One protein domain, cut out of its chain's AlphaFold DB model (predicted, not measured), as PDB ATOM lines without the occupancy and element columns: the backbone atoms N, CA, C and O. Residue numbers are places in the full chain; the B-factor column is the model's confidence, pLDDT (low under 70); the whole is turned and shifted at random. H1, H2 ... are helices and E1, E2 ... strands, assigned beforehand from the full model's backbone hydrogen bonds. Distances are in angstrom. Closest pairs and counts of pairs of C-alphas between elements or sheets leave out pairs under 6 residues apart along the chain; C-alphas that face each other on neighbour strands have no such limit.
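This is residues 98 to 211 of the 221 residues of an uncharacterized protein of Parabacteroides merdae (UniProt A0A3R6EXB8). A strongly twisted sheet of five strands makes the middle, with the long helix H1 running along one face and the short helix H3 on the other. H4 packs by the end of E5 and on the later part of H1, H5 follows at one end of the long axis, and the loop with H2 reaches away from the sheet at the other end. The printed part has 114 residues, with five named helices and five named strands in the order E1 E2 H1 E3 H2 E4 H3 E5 H4 H5; the sheet runs E4 E2 E1 E3 E5, all antiparallel. The class is mixed, helices and strands; the whole is compact, with a radius of gyration of the C-alphas of 15.2 A and spans of 52 by 25 by 21 A.

In the sheet, E1, residues 98 to 102, and E2, residues 105 to 109, form a hairpin, with N 100 and O 107 2.8 A apart. E3, residues 139 to 145, is antiparallel to E1, with N 99 and O 143 at 2.8 A. The edge strand E5, residues 171 to 177, pairs with E3 through N 142 and O 174, 2.9 A. The other edge strand, E4, residues 160 to 162, pairs with E2 through N 162 and O 106, 2.9 A. H1, residues 113 to 128, is on the sheet at a height of 10.6 A, over E2 and E1, and runs along the strands, at 18 degrees to E1 on the local plane. E2, H1 and E3 form a split strand-helix-strand unit, two strands running the same way with E1 between them, and its crossover is right-handed. H3, residues 164 to 169, is on the opposite face at a height of 8.6 A; the C-alphas of Tyr 143 and Val 167, the closest of E3 and H3, are 6.5 A apart. These are three layers, helices on both faces of a sheet. H4, residues 182 to 189, is on the sheet, and touches residues 123 to 127 of H1 alone, closest at the C-alphas of Ala 127 and Arg 189, 6.9 A, with a shallow tilt of 21 degrees, opposite ways. H5, residues 200 to 210, is not on the sheet and only just touches H4, with 3 pairs of C-alphas within 8 A, the closest those of Leu 182 and Leu 209, 6.4 A. H2, residues 150 to 153, is not on the sheet and touches no helix. Every O i to N i+4 pair is within hydrogen-bond range in H1 and H4, 6 of 7 in H5 and 0 of 2 in H3, where 2 of 3 O i to N i+3 pairs are; H2 is too short for such a pair.

E1 begins at C-alpha 98, (40.943, -9.651, 120.981). H1 measures 22.2 A from first to last C-alpha, E3 18.3 A, E5 17.9 A and H5 15.4 A. H5 ends at C-alpha 210, (69.458, -19.315, 109.433).

The two C-alphas farthest apart, those of Ala 151 and Ala 211, are 52.9 A apart. The printed part has no cut and no long link. The mean pLDDT of the printed part is 86.1; residues 133, 150 to 151 and 153 are under 70.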
ATOM      1  N   MET A  98      39.506  -9.476 120.830       90.62
ATOM      2  CA  MET A  98      40.943  -9.651 120.981       90.62
ATOM      3  C   MET A  98      41.544  -8.373 121.566       90.62
ATOM      4  O   MET A  98      41.420  -7.302 120.979       90.62
ATOM      5  N   ALA A  99      42.218  -8.483 122.704       93.12
ATOM      6  CA  ALA A  99      43.019  -7.414 123.275       93.12
ATOM      7  C   ALA A  99      44.505  -7.721 123.087       93.12
ATOM      8  O   ALA A  99      44.974  -8.807 123.426       93.12
ATOM      9  N   VAL A 100      45.255  -6.756 122.568       94.50
ATOM     10  CA  VAL A 100      46.690  -6.879 122.317       94.50
ATOM     11  C   VAL A 100      47.437  -5.889 123.190       94.50
ATOM     12  O   VAL A 100      47.285  -4.677 123.043       94.50
ATOM     13  N   GLU A 101      48.257  -6.403 124.097       95.31
ATOM     14  CA  GLU A 101      49.118  -5.598 124.950       95.31
ATOM     15  C   GLU A 101      50.516  -5.479 124.334       95.31
ATOM     16  O   GLU A 101      51.228  -6.472 124.145       95.31
ATOM     17  N   TYR A 102      50.923  -4.243 124.047       93.12
ATOM     18  CA  TYR A 102      52.233  -3.926 123.490       93.12
ATOM     19  C   TYR A 102      52.702  -2.543 123.955       93.12
ATOM     20  O   TYR A 102      52.027  -1.533 123.757       93.12
ATOM     21  N   GLY A 103      53.878  -2.479 124.585       88.88
ATOM     22  CA  GLY A 103      54.486  -1.208 125.004       88.88
ATOM     23  C   GLY A 103      53.673  -0.414 126.028       88.88
ATOM     24  O   GLY A 103      53.644   0.811 125.958       88.88
ATOM     25  N   GLY A 104      52.993  -1.106 126.947       88.12
ATOM     26  CA  GLY A 104      52.144  -0.488 127.972       88.12
ATOM     27  C   GLY A 104      50.796   0.019 127.453       88.12
ATOM     28  O   GLY A 104      50.046   0.626 128.212       88.12
ATOM     29  N   LYS A 105      50.479  -0.221 126.177       92.50
ATOM     30  CA  LYS A 105      49.166   0.048 125.587       92.50
ATOM     31  C   LYS A 105      48.424  -1.259 125.371       92.50
ATOM     32  O   LYS A 105      49.044  -2.264 125.029       92.50
ATOM     33  N   VAL A 106      47.104  -1.211 125.515       93.19
ATOM     34  CA  VAL A 106      46.202  -2.300 125.142       93.19
ATOM     35  C   VAL A 106      45.346  -1.824 123.979       93.19
ATOM     36  O   VAL A 106      44.697  -0.787 124.089       93.19
ATOM     37  N   LEU A 107      45.378  -2.558 122.872       93.69
ATOM     38  CA  LEU A 107      44.564  -2.322 121.682       93.69
ATOM     39  C   LEU A 107      43.455  -3.366 121.616       93.69
ATOM     40  O   LEU A 107      43.730  -4.536 121.871       93.69
ATOM     41  N   LEU A 108      42.235  -2.969 121.262       91.81
ATOM     42  CA  LEU A 108      41.142  -3.911 121.023       91.81
ATOM     43  C   LEU A 108      40.874  -4.111 119.543       91.81
ATOM     44  O   LEU A 108      40.953  -3.173 118.761       91.81
ATOM     45  N   PHE A 109      40.494  -5.332 119.204       90.44
ATOM     46  CA  PHE A 109      40.018  -5.730 117.891       90.44
ATOM     47  C   PHE A 109      38.790  -6.605 118.112       90.44
ATOM     48  O   PHE A 109      38.817  -7.540 118.925       90.44
ATOM     49  N   ASP A 110      37.690  -6.283 117.451       87.56
ATOM     50  CA  ASP A 110      36.542  -7.166 117.414       87.56
ATOM     51  C   ASP A 110      36.861  -8.447 116.613       87.56
ATOM     52  O   ASP A 110      37.943  -8.606 116.045       87.56
ATOM     53  N   LYS A 111      35.942  -9.416 116.638       84.00
ATOM     54  CA  LYS A 111      36.075 -10.676 115.885       84.00
ATOM     55  C   LYS A 111      35.297 -10.621 114.566       84.00
ATOM     56  O   LYS A 111      34.622 -11.587 114.210       84.00
ATOM     57  N   THR A 112      35.317  -9.474 113.893       85.81
ATOM     58  CA  THR A 112      34.792  -9.318 112.532       85.81
ATOM     59  C   THR A 112      35.933  -9.353 111.521       85.81
ATOM     60  O   THR A 112      37.092  -9.132 111.865       85.81
ATOM     61  N   ASP A 113      35.608  -9.534 110.238       86.81
ATOM     62  CA  ASP A 113      36.596  -9.406 109.157       86.81
ATOM     63  C   ASP A 113      37.324  -8.045 109.180       86.81
ATOM     64  O   ASP A 113      38.461  -7.942 108.718       86.81
ATOM     65  N   GLY A 114      36.672  -6.991 109.688       88.25
ATOM     66  CA  GLY A 114      37.259  -5.660 109.854       88.25
ATOM     67  C   GLY A 114      38.337  -5.640 110.937       88.25
ATOM     68  O   GLY A 114      39.487  -5.290 110.643       88.25
ATOM     69  N   GLY A 115      37.990  -6.088 112.146       88.56
ATOM     70  CA  GLY A 115      38.925  -6.214 113.262       88.56
ATOM     71  C   GLY A 115      40.086  -7.146 112.946       88.56
ATOM     72  O   GLY A 115      41.242  -6.818 113.221       88.56
ATOM     73  N   ASP A 116      39.809  -8.243 112.245       88.94
ATOM     74  CA  ASP A 116      40.812  -9.210 111.811       88.94
ATOM     75  C   ASP A 116      41.824  -8.602 110.830       88.94
ATOM     76  O   ASP A 116      43.034  -8.751 111.016       88.94
ATOM     77  N   ARG A 117      41.359  -7.837 109.831       90.81
ATOM     78  CA  ARG A 117      42.247  -7.101 108.910       90.81
ATOM     79  C   ARG A 117      43.086  -6.058 109.639       90.81
ATOM     80  O   ARG A 117      44.256  -5.872 109.302       90.81
ATOM     81  N   MET A 118      42.507  -5.359 110.614       92.81
ATOM     82  CA  MET A 118      43.237  -4.340 111.364       92.81
ATOM     83  C   MET A 118      44.293  -4.961 112.286       92.81
ATOM     84  O   MET A 118      45.404  -4.434 112.388       92.81
ATOM     85  N   LEU A 119      43.982  -6.103 112.903       92.62
ATOM     86  CA  LEU A 119      44.941  -6.885 113.670       92.62
ATOM     87  C   LEU A 119      46.093  -7.365 112.778       92.62
ATOM     88  O   LEU A 119      47.255  -7.154 113.125       92.62
ATOM     89  N   ASP A 120      45.800  -7.931 111.605       91.94
ATOM     90  CA  ASP A 120      46.828  -8.364 110.650       91.94
ATOM     91  C   ASP A 120      47.711  -7.190 110.182       91.94
ATOM     92  O   ASP A 120      48.937  -7.329 110.093       91.94
ATOM     93  N   ALA A 121      47.129  -6.010 109.942       92.25
ATOM     94  CA  ALA A 121      47.880  -4.800 109.601       92.25
ATOM     95  C   ALA A 121      48.799  -4.350 110.753       92.25
ATOM     96  O   ALA A 121      49.963  -4.006 110.526       92.25
ATOM     97  N   PHE A 122      48.311  -4.406 111.996       93.38
ATOM     98  CA  PHE A 122      49.113  -4.124 113.187       93.38
ATOM     99  C   PHE A 122      50.302  -5.092 113.310       93.38
ATOM    100  O   PHE A 122      51.439  -4.645 113.488       93.38
ATOM    101  N   LEU A 123      50.070  -6.401 113.154       93.31
ATOM    102  CA  LEU A 123      51.125  -7.420 113.202       93.31
ATOM    103  C   LEU A 123      52.140  -7.256 112.070       93.31
ATOM    104  O   LEU A 123      53.341  -7.371 112.308       93.31
ATOM    105  N   SER A 124      51.677  -6.924 110.865       91.31
ATOM    106  CA  SER A 124      52.547  -6.658 109.714       91.31
ATOM    107  C   SER A 124      53.480  -5.480 109.990       91.31
ATOM    108  O   SER A 124      54.694  -5.609 109.839       91.31
ATOM    109  N   GLY A 125      52.955  -4.385 110.547       90.69
ATOM    110  CA  GLY A 125      53.772  -3.239 110.947       90.69
ATOM    111  C   GLY A 125      54.748  -3.522 112.103       90.69
ATOM    112  O   GLY A 125      55.725  -2.782 112.271       90.69
ATOM    113  N   LEU A 126      54.507  -4.551 112.926       91.62
ATOM    114  CA  LEU A 126      55.484  -5.038 113.911       91.62
ATOM    115  C   LEU A 126      56.556  -5.917 113.258       91.62
ATOM    116  O   LEU A 126      57.732  -5.777 113.591       91.62
ATOM    117  N   ALA A 127      56.157  -6.797 112.337       90.62
ATOM    118  CA  ALA A 127      57.052  -7.707 111.635       90.62
ATOM    119  C   ALA A 127      58.035  -6.951 110.727       90.62
ATOM    120  O   ALA A 127      59.236  -7.215 110.777       90.62
ATOM    121  N   GLU A 128      57.554  -5.972 109.955       89.56
ATOM    122  CA  GLU A 128      58.378  -5.102 109.099       89.56
ATOM    123  C   GLU A 128      59.539  -4.482 109.869       89.56
ATOM    124  O   GLU A 128      60.683  -4.534 109.430       89.56
ATOM    125  N   ARG A 129      59.243  -3.974 111.067       88.00
ATOM    126  CA  ARG A 129      60.204  -3.281 111.925       88.00
ATOM    127  C   ARG A 129      60.857  -4.197 112.946       88.00
ATOM    128  O   ARG A 129      61.466  -3.701 113.888       88.00
ATOM    129  N   PHE A 130      60.707  -5.519 112.847       89.44
ATOM    130  CA  PHE A 130      61.076  -6.444 113.924       89.44
ATOM    131  C   PHE A 130      62.571  -6.417 114.260       89.44
ATOM    132  O   PHE A 130      62.936  -6.515 115.434       89.44
ATOM    133  N   PHE A 131      63.431  -6.184 113.268       87.69
ATOM    134  CA  PHE A 131      64.886  -6.145 113.442       87.69
ATOM    135  C   PHE A 131      65.472  -4.736 113.630       87.69
ATOM    136  O   PHE A 131      66.659  -4.630 113.922       87.69
ATOM    137  N   ASP A 132      64.661  -3.670 113.567       83.50
ATOM    138  CA  ASP A 132      65.119  -2.296 113.829       83.50
ATOM    139  C   ASP A 132      65.852  -2.179 115.179       83.50
ATOM    140  O   ASP A 132      65.350  -2.666 116.198       83.50
ATOM    141  N   GLY A 133      66.968  -1.443 115.225       65.81
ATOM    142  CA  GLY A 133      67.761  -1.218 116.442       65.81
ATOM    143  C   GLY A 133      67.102  -0.342 117.520       65.81
ATOM    144  O   GLY A 133      67.683  -0.084 118.576       65.81
ATOM    145  N   LYS A 134      65.868   0.128 117.293       73.19
ATOM    146  CA  LYS A 134      65.114   0.921 118.273       73.19
ATOM    147  C   LYS A 134      64.700   0.051 119.459       73.19
ATOM    148  O   LYS A 134      64.253  -1.081 119.284       73.19
ATOM    149  N   ARG A 135      64.765   0.612 120.676       70.31
ATOM    150  CA  ARG A 135      64.227  -0.038 121.884       70.31
ATOM    151  C   ARG A 135      62.747  -0.374 121.669       70.31
ATOM    152  O   ARG A 135      61.919   0.528 121.553       70.31
ATOM    153  N   LYS A 136      62.436  -1.668 121.635       78.50
ATOM    154  CA  LYS A 136      61.075  -2.204 121.545       78.50
ATOM    155  C   LYS A 136      60.609  -2.721 122.904       78.50
ATOM    156  O   LYS A 136      61.443  -3.103 123.728       78.50
ATOM    157  N   PRO A 137      59.290  -2.760 123.143       84.31
ATOM    158  CA  PRO A 137      58.719  -3.524 124.245       84.31
ATOM    159  C   PRO A 137      59.198  -4.979 124.194       84.31
ATOM    160  O   PRO A 137      59.270  -5.556 123.115       84.31
ATOM    161  N   GLY A 138      59.513  -5.569 125.348       87.75
ATOM    162  CA  GLY A 138      60.057  -6.933 125.416       87.75
ATOM    163  C   GLY A 138      59.041  -8.040 125.131       87.75
ATOM    164  O   GLY A 138      59.435  -9.163 124.839       87.75
ATOM    165  N   SER A 139      57.743  -7.738 125.193       92.31
ATOM    166  CA  SER A 139      56.685  -8.725 124.986       92.31
ATOM    167  C   SER A 139      55.491  -8.152 124.235       92.31
ATOM    168  O   SER A 139      55.114  -6.996 124.444       92.31
ATOM    169  N   LEU A 140      54.867  -9.010 123.438       94.44
ATOM    170  CA  LEU A 140      53.566  -8.826 122.809       94.44
ATOM    171  C   LEU A 140      52.626  -9.903 123.359       94.44
ATOM    172  O   LEU A 140      52.941 -11.092 123.266       94.44
ATOM    173  N   ARG A 141      51.506  -9.509 123.964       94.12
ATOM    174  CA  ARG A 141      50.554 -10.449 124.579       94.12
ATOM    175  C   ARG A 141      49.164 -10.290 123.989       94.12
ATOM    176  O   ARG A 141      48.728  -9.173 123.727       94.12
ATOM    177  N   PHE A 142      48.485 -11.413 123.807       92.69
ATOM    178  CA  PHE A 142      47.148 -11.499 123.235       92.69
ATOM    179  C   PHE A 142      46.209 -12.071 124.273       92.69
ATOM    180  O   PHE A 142      46.497 -13.107 124.876       92.69
ATOM    181  N   TYR A 143      45.070 -11.419 124.434       91.38
ATOM    182  CA  TYR A 143      44.054 -11.799 125.387       91.38
ATOM    183  C   TYR A 143      42.710 -11.877 124.688       91.38
ATOM    184  O   TYR A 143      42.312 -10.952 123.987       91.38
ATOM    185  N   GLU A 144      41.965 -12.942 124.940       89.62
ATOM    186  CA  GLU A 144      40.530 -12.901 124.706       89.62
ATOM    187  C   GLU A 144      39.856 -12.243 125.897       89.62
ATOM    188  O   GLU A 144      39.901 -12.756 127.019       89.62
ATOM    189  N   VAL A 145      39.228 -11.100 125.646       87.44
ATOM    190  CA  VAL A 145      38.530 -10.331 126.669       87.44
ATOM    191  C   VAL A 145      37.040 -10.398 126.400       87.44
ATOM    192  O   VAL A 145      36.569 -10.249 125.275       87.44
ATOM    193  N   ALA A 146      36.293 -10.633 127.466       83.31
ATOM    194  CA  ALA A 146      34.850 -10.568 127.465       83.31
ATOM    195  C   ALA A 146      34.395  -9.150 127.827       83.31
ATOM    196  O   ALA A 146      34.514  -8.757 128.990       83.31
ATOM    197  N   PRO A 147      33.866  -8.372 126.877       76.06
ATOM    198  CA  PRO A 147      33.156  -7.147 127.205       76.06
ATOM    199  C   PRO A 147      31.834  -7.497 127.910       76.06
ATOM    200  O   PRO A 147      30.863  -7.917 127.280       76.06
ATOM    201  N   LEU A 148      31.826  -7.384 129.243       72.69
ATOM    202  CA  LEU A 148      30.665  -7.712 130.083       72.69
ATOM    203  C   LEU A 148      29.532  -6.684 129.945       72.69
ATOM    204  O   LEU A 148      28.364  -7.058 129.990       72.69
ATOM    205  N   ASP A 149      29.878  -5.414 129.736       70.81
ATOM    206  CA  ASP A 149      28.916  -4.332 129.522       70.81
ATOM    207  C   ASP A 149      28.426  -4.307 128.062       70.81
ATOM    208  O   ASP A 149      29.211  -4.237 127.112       70.81
ATOM    209  N   ALA A 150      27.105  -4.348 127.876       67.00
ATOM    210  CA  ALA A 150      26.466  -4.292 126.569       67.00
ATOM    211  C   ALA A 150      26.666  -2.941 125.862       67.00
ATOM    212  O   ALA A 150      26.830  -2.918 124.640       67.00
ATOM    213  N   ALA A 151      26.697  -1.831 126.608       69.31
ATOM    214  CA  ALA A 151      26.953  -0.513 126.036       69.31
ATOM    215  C   ALA A 151      28.407  -0.399 125.559       69.31
ATOM    216  O   ALA A 151      28.665   0.155 124.488       69.31
ATOM    217  N   TYR A 152      29.341  -0.973 126.317       70.56
ATOM    218  CA  TYR A 152      30.728  -1.124 125.912       70.56
ATOM    219  C   TYR A 152      30.861  -1.989 124.656       70.56
ATOM    220  O   TYR A 152      31.510  -1.554 123.709       70.56
ATOM    221  N   ARG A 153      30.183  -3.150 124.588       69.69
ATOM    222  CA  ARG A 153      30.159  -4.018 123.389       69.69
ATOM    223  C   ARG A 153      29.775  -3.266 122.121       69.69
ATOM    224  O   ARG A 153      30.404  -3.465 121.090       69.69
ATOM    225  N   ALA A 154      28.772  -2.396 122.204       71.44
ATOM    226  CA  ALA A 154      28.292  -1.622 121.064       71.44
ATOM    227  C   ALA A 154      29.263  -0.515 120.604       71.44
ATOM    228  O   ALA A 154      29.081   0.045 119.528       71.44
ATOM    229  N   LYS A 155      30.264  -0.170 121.424       73.75
ATOM    230  CA  LYS A 155      31.202   0.940 121.196       73.75
ATOM    231  C   LYS A 155      32.636   0.489 120.929       73.75
ATOM    232  O   LYS A 155      33.504   1.351 120.817       73.75
ATOM    233  N   ILE A 156      32.905  -0.818 120.872       72.25
ATOM    234  CA  ILE A 156      34.253  -1.320 120.593       72.25
ATOM    235  C   ILE A 156      34.649  -0.859 119.189       72.25
ATOM    236  O   ILE A 156      34.017  -1.243 118.210       72.25
ATOM    237  N   GLY A 157      35.675  -0.014 119.112       76.50
ATOM    238  CA  GLY A 157      36.333   0.334 117.860       76.50
ATOM    239  C   GLY A 157      37.619  -0.467 117.692       76.50
ATOM    240  O   GLY A 157      38.422  -0.555 118.625       76.50
ATOM    241  N   ASP A 158      37.834  -1.015 116.499       84.00
ATOM    242  CA  ASP A 158      39.078  -1.707 116.167       84.00
ATOM    243  C   ASP A 158      40.284  -0.764 116.261       84.00
ATOM    244  O   ASP A 158      40.236   0.401 115.856       84.00
ATOM    245  N   GLY A 159      41.381  -1.264 116.831       80.62
ATOM    246  CA  GLY A 159      42.618  -0.516 117.043       80.62
ATOM    247  C   GLY A 159      42.528   0.551 118.139       80.62
ATOM    248  O   GLY A 159      43.492   1.296 118.347       80.62
ATOM    249  N   GLN A 160      41.412   0.640 118.868       86.69
ATOM    250  CA  GLN A 160      41.260   1.604 119.951       86.69
ATOM    251  C   GLN A 160      42.171   1.249 121.132       86.69
ATOM    252  O   GLN A 160      42.214   0.107 121.590       86.69
ATOM    253  N   THR A 161      42.869   2.256 121.668       89.31
ATOM    254  CA  THR A 161      43.603   2.104 122.931       89.31
ATOM    255  C   THR A 161      42.641   2.140 124.115       89.31
ATOM    256  O   THR A 161      41.839   3.067 124.241       89.31
ATOM    257  N   VAL A 162      42.756   1.157 125.003       86.06
ATOM    258  CA  VAL A 162      41.898   0.987 126.182       86.06
ATOM    259  C   VAL A 162      42.717   0.870 127.467       86.06
ATOM    260  O   VAL A 162      43.948   0.795 127.434       86.06
ATOM    261  N   SER A 163      42.031   0.877 128.614       85.69
ATOM    262  CA  SER A 163      42.673   0.676 129.916       85.69
ATOM    263  C   SER A 163      43.377  -0.682 129.981       85.69
ATOM    264  O   SER A 163      42.820  -1.704 129.574       85.69
ATOM    265  N   SER A 164      44.566  -0.710 130.588       85.06
ATOM    266  CA  SER A 164      45.283  -1.948 130.912       85.06
ATOM    267  C   SER A 164      44.506  -2.862 131.858       85.06
ATOM    268  O   SER A 164      44.787  -4.052 131.943       85.06
ATOM    269  N   ASP A 165      43.509  -2.338 132.569       81.31
ATOM    270  CA  ASP A 165      42.690  -3.152 133.464       81.31
ATOM    271  C   ASP A 165      41.876  -4.210 132.710       81.31
ATOM    272  O   ASP A 165      41.560  -5.248 133.285       81.31
ATOM    273  N   MET A 166      41.626  -4.012 131.409       79.62
ATOM    274  CA  MET A 166      40.913  -4.984 130.578       79.62
ATOM    275  C   MET A 166      41.626  -6.326 130.447       79.62
ATOM    276  O   MET A 166      40.969  -7.363 130.368       79.62
ATOM    277  N   VAL A 167      42.962  -6.333 130.437       85.50
ATOM    278  CA  VAL A 167      43.719  -7.587 130.306       85.50
ATOM    279  C   VAL A 167      43.814  -8.350 131.627       85.50
ATOM    280  O   VAL A 167      44.121  -9.537 131.605       85.50
ATOM    281  N   ARG A 168      43.477  -7.732 132.773       82.06
ATOM    282  CA  ARG A 168      43.488  -8.410 134.087       82.06
ATOM    283  C   ARG A 168      42.503  -9.572 134.160       82.06
ATOM    284  O   ARG A 168      42.741 -10.530 134.883       82.06
ATOM    285  N   TYR A 169      41.406  -9.468 133.419       79.69
ATOM    286  CA  TYR A 169      40.379 -10.501 133.314       79.69
ATOM    287  C   TYR A 169      40.292 -11.089 131.898       79.69
ATOM    288  O   TYR A 169      39.310 -11.743 131.549       79.69
ATOM    289  N   GLY A 170      41.310 -10.855 131.069       86.81
ATOM    290  CA  GLY A 170      41.445 -11.488 129.766       86.81
ATOM    291  C   GLY A 170      42.074 -12.873 129.887       86.81
ATOM    292  O   GLY A 170      42.977 -13.091 130.693       86.81
ATOM    293  N   ILE A 171      41.641 -13.810 129.051       88.12
ATOM    294  CA  ILE A 171      42.322 -15.099 128.911       88.12
ATOM    295  C   ILE A 171      43.517 -14.882 127.990       88.12
ATOM    296  O   ILE A 171      43.326 -14.626 126.803       88.12
ATOM    297  N   CYS A 172      44.739 -14.982 128.517       89.25
ATOM    298  CA  CYS A 172      45.940 -14.944 127.686       89.25
ATOM    299  C   CYS A 172      45.925 -16.136 126.717       89.25
ATOM    300  O   CYS A 172      45.818 -17.286 127.143       89.25
ATOM    301  N   VAL A 173      46.003 -15.858 125.417       88.62
ATOM    302  CA  VAL A 173      45.988 -16.881 124.356       88.62
ATOM    303  C   VAL A 173      47.327 -17.023 123.655       88.62
ATOM    304  O   VAL A 173      47.624 -18.083 123.114       88.62
ATOM    305  N   ALA A 174      48.148 -15.973 123.677       87.75
ATOM    306  CA  ALA A 174      49.495 -16.006 123.136       87.75
ATOM    307  C   ALA A 174      50.382 -14.965 123.824       87.75
ATOM    308  O   ALA A 174      49.953 -13.856 124.144       87.75
ATOM    309  N   CYS A 175      51.652 -15.318 124.000       90.06
ATOM    310  CA  CYS A 175      52.699 -14.425 124.476       90.06
ATOM    311  C   CYS A 175      53.920 -14.589 123.570       90.06
ATOM    312  O   CYS A 175      54.394 -15.703 123.345       90.06
ATOM    313  N   CYS A 176      54.411 -13.483 123.027       89.56
ATOM    314  CA  CYS A 176      55.587 -13.442 122.173       89.56
ATOM    315  C   CYS A 176      56.662 -12.577 122.818       89.56
ATOM    316  O   CYS A 176      56.434 -11.405 123.114       89.56
ATOM    317  N   ASP A 177      57.842 -13.162 123.010       90.19
ATOM    318  CA  ASP A 177      59.066 -12.411 123.268       90.19
ATOM    319  C   ASP A 177      59.442 -11.652 121.989       90.19
ATOM    320  O   ASP A 177      59.469 -12.228 120.901       90.19
ATOM    321  N   MET A 178      59.704 -10.356 122.122       91.62
ATOM    322  CA  MET A 178      60.009  -9.455 121.009       91.62
ATOM    323  C   MET A 178      61.513  -9.179 120.863       91.62
ATOM    324  O   MET A 178      61.911  -8.287 120.114       91.62
ATOM    325  N   ALA A 179      62.373  -9.933 121.559       90.50
ATOM    326  CA  ALA A 179      63.810  -9.910 121.312       90.50
ATOM    327  C   ALA A 179      64.106 -10.307 119.850       90.50
ATOM    328  O   ALA A 179      63.518 -11.283 119.370       90.50
ATOM    329  N   PRO A 180      65.035  -9.612 119.158       89.56
ATOM    330  CA  PRO A 180      65.249  -9.745 117.718       89.56
ATOM    331  C   PRO A 180      66.021 -11.028 117.379       89.56
ATOM    332  O   PRO A 180      67.203 -11.004 117.049       89.56
ATOM    333  N   THR A 181      65.363 -12.173 117.518       89.94
ATOM    334  CA  THR A 181      65.884 -13.503 117.183       89.94
ATOM    335  C   THR A 181      65.072 -14.088 116.033       89.94
ATOM    336  O   THR A 181      63.908 -13.723 115.844       89.94
ATOM    337  N   LEU A 182      65.655 -15.021 115.277       89.06
ATOM    338  CA  LEU A 182      64.935 -15.697 114.194       89.06
ATOM    339  C   LEU A 182      63.716 -16.461 114.732       89.06
ATOM    340  O   LEU A 182      62.629 -16.389 114.157       89.06
ATOM    341  N   ARG A 183      63.867 -17.121 115.888       90.44
ATOM    342  CA  ARG A 183      62.773 -17.830 116.561       90.44
ATOM    343  C   ARG A 183      61.588 -16.916 116.863       90.44
ATOM    344  O   ARG A 183      60.446 -17.276 116.581       90.44
ATOM    345  N   ASN A 184      61.850 -15.755 117.455       91.31
ATOM    346  CA  ASN A 184      60.800 -14.821 117.853       91.31
ATOM    347  C   ASN A 184      60.151 -14.146 116.641       91.31
ATOM    348  O   ASN A 184      58.932 -13.986 116.620       91.31
ATOM    349  N   PHE A 185      60.933 -13.841 115.601       91.25
ATOM    350  CA  PHE A 185      60.400 -13.338 114.336       91.25
ATOM    351  C   PHE A 185      59.425 -14.336 113.696       91.25
ATOM    352  O   PHE A 185      58.311 -13.971 113.328       91.25
ATOM    353  N   ASN A 186      59.805 -15.616 113.636       89.81
ATOM    354  CA  ASN A 186      58.943 -16.669 113.099       89.81
ATOM    355  C   ASN A 186      57.678 -16.861 113.947       89.81
ATOM    356  O   ASN A 186      56.591 -17.018 113.400       89.81
ATOM    357  N   ARG A 187      57.792 -16.787 115.281       89.62
ATOM    358  CA  ARG A 187      56.626 -16.822 116.181       89.62
ATOM    359  C   ARG A 187      55.656 -15.676 115.915       89.62
ATOM    360  O   ARG A 187      54.463 -15.933 115.831       89.62
ATOM    361  N   LEU A 188      56.161 -14.452 115.740       91.38
ATOM    362  CA  LEU A 188      55.335 -13.295 115.396       91.38
ATOM    363  C   LEU A 188      54.623 -13.494 114.052       91.38
ATOM    364  O   LEU A 188      53.426 -13.241 113.953       91.38
ATOM    365  N   ARG A 189      55.333 -13.984 113.030       89.88
ATOM    366  CA  ARG A 189      54.742 -14.234 111.704       89.88
ATOM    367  C   ARG A 189      53.682 -15.331 111.718       89.88
ATOM    368  O   ARG A 189      52.686 -15.203 111.022       89.88
ATOM    369  N   ASN A 190      53.839 -16.354 112.556       88.75
ATOM    370  CA  ASN A 190      52.839 -17.415 112.716       88.75
ATOM    371  C   ASN A 190      51.525 -16.936 113.359       88.75
ATOM    372  O   ASN A 190      50.553 -17.686 113.366       88.75
ATOM    373  N   LEU A 191      51.487 -15.719 113.915       86.31
ATOM    374  CA  LEU A 191      50.254 -15.099 114.404       86.31
ATOM    375  C   LEU A 191      49.457 -14.407 113.294       86.31
ATOM    376  O   LEU A 191      48.274 -14.133 113.488       86.31
ATOM    377  N   GLN A 192      50.090 -14.103 112.159       83.88
ATOM    378  CA  GLN A 192      49.412 -13.510 111.010       83.88
ATOM    379  C   GLN A 192      48.533 -14.571 110.349       83.88
ATOM    380  O   GLN A 192      48.966 -15.706 110.135       83.88
ATOM    381  N   ARG A 193      47.301 -14.206 109.990       77.50
ATOM    382  CA  ARG A 193      46.378 -15.147 109.330       77.50
ATOM    383  C   ARG A 193      46.766 -15.423 107.888       77.50
ATOM    384  O   ARG A 193      46.502 -16.506 107.370       77.50
ATOM    385  N   GLN A 194      47.375 -14.433 107.246       79.56
ATOM    386  CA  GLN A 194      47.857 -14.528 105.880       79.56
ATOM    387  C   GLN A 194      49.386 -14.483 105.847       79.56
ATOM    388  O   GLN A 194      49.988 -13.631 106.506       79.56
ATOM    389  N   PRO A 195      50.034 -15.356 105.059       77.88
ATOM    390  CA  PRO A 195      51.468 -15.269 104.830       77.88
ATOM    391  C   PRO A 195      51.831 -13.944 104.148       77.88
ATOM    392  O   PRO A 195      51.482 -13.715 102.992       77.88
ATOM    393  N   VAL A 196      52.570 -13.084 104.847       82.69
ATOM    394  CA  VAL A 196      53.118 -11.842 104.276       82.69
ATOM    395  C   VAL A 196      54.538 -12.107 103.771       82.69
ATOM    396  O   VAL A 196      55.338 -12.613 104.558       82.69
ATOM    397  N   PRO A 197      54.891 -11.810 102.506       86.06
ATOM    398  CA  PRO A 197      56.256 -11.971 102.000       86.06
ATOM    399  C   PRO A 197      57.289 -11.197 102.827       86.06
ATOM    400  O   PRO A 197      56.974 -10.175 103.433       86.06
ATOM    401  N   LEU A 198      58.533 -11.680 102.844       87.62
ATOM    402  CA  LEU A 198      59.626 -10.944 103.473       87.62
ATOM    403  C   LEU A 198      59.994  -9.718 102.631       87.62
ATOM    404  O   LEU A 198      59.955  -9.754 101.404       87.62
ATOM    405  N   THR A 199      60.400  -8.635 103.289       87.25
ATOM    406  CA  THR A 199      61.068  -7.525 102.605       87.25
ATOM    407  C   THR A 199      62.496  -7.927 102.231       87.25
ATOM    408  O   THR A 199      63.110  -8.760 102.898       87.25
ATOM    409  N   GLY A 200      63.090  -7.292 101.216       87.56
ATOM    410  CA  GLY A 200      64.468  -7.607 100.806       87.56
ATOM    411  C   GLY A 200      65.535  -7.349 101.886       87.56
ATOM    412  O   GLY A 200      66.659  -7.845 101.787       87.56
ATOM    413  N   GLU A 201      65.219  -6.566 102.921       86.25
ATOM    414  CA  GLU A 201      66.054  -6.429 104.121       86.25
ATOM    415  C   GLU A 201      65.849  -7.609 105.077       86.25
ATOM    416  O   GLU A 201      66.823  -8.224 105.514       86.25
ATOM    417  N   GLN A 202      64.595  -7.983 105.343       88.62
ATOM    418  CA  GLN A 202      64.281  -9.154 106.159       88.62
ATOM    419  C   GLN A 202      64.861 -10.437 105.557       88.62
ATOM    420  O   GLN A 202      65.402 -11.246 106.300       88.62
ATOM    421  N   GLU A 203      64.816 -10.619 104.235       89.56
ATOM    422  CA  GLU A 203      65.431 -11.768 103.558       89.56
ATOM    423  C   GLU A 203      66.935 -11.849 103.829       89.56
ATOM    424  O   GLU A 203      67.448 -12.920 104.163       89.56
ATOM    425  N   ARG A 204      67.642 -10.714 103.753       88.50
ATOM    426  CA  ARG A 204      69.077 -10.635 104.068       88.50
ATOM    427  C   ARG A 204      69.353 -10.985 105.529       88.50
ATOM    428  O   ARG A 204      70.247 -11.786 105.808       88.50
ATOM    429  N   ILE A 205      68.573 -10.426 106.454       87.19
ATOM    430  CA  ILE A 205      68.720 -10.672 107.895       87.19
ATOM    431  C   ILE A 205      68.425 -12.136 108.230       87.19
ATOM    432  O   ILE A 205      69.258 -12.798 108.849       87.19
ATOM    433  N   VAL A 206      67.287 -12.665 107.775       87.38
ATOM    434  CA  VAL A 206      66.884 -14.060 107.980       87.38
ATOM    435  C   VAL A 206      67.938 -15.001 107.406       87.38
ATOM    436  O   VAL A 206      68.394 -15.884 108.125       87.38
ATOM    437  N   SER A 207      68.422 -14.763 106.183       87.69
ATOM    438  CA  SER A 207      69.481 -15.582 105.573       87.69
ATOM    439  C   SER A 207      70.763 -15.607 106.414       87.69
ATOM    440  O   SER A 207      71.395 -16.652 106.545       87.69
ATOM    441  N   SER A 208      71.128 -14.483 107.046       85.50
ATOM    442  CA  SER A 208      72.290 -14.418 107.947       85.50
ATOM    443  C   SER A 208      72.083 -15.149 109.282       85.50
ATOM    444  O   SER A 208      73.050 -15.595 109.905       85.50
ATOM    445  N   LEU A 209      70.828 -15.273 109.730       84.56
ATOM    446  CA  LEU A 209      70.459 -15.906 110.995       84.56
ATOM    447  C   LEU A 209      70.189 -17.407 110.856       84.56
ATOM    448  O   LEU A 209      70.427 -18.127 111.816       84.56
ATOM    449  N   VAL A 210      69.754 -17.888 109.686       84.50
ATOM    450  CA  VAL A 210      69.458 -19.315 109.433       84.50
ATOM    451  C   VAL A 210      70.681 -20.212 109.656       84.50
ATOM    452  O   VAL A 210      70.544 -21.358 110.071       84.50
ATOM    453  N   ALA A 211      71.892 -19.695 109.434       82.56
ATOM    454  CA  ALA A 211      73.138 -20.423 109.694       82.56
ATOM    455  C   ALA A 211      73.546 -20.448 111.184       82.56
ATOM    456  O   ALA A 211      74.612 -20.962 111.529       82.56
TER     457      ALA A 211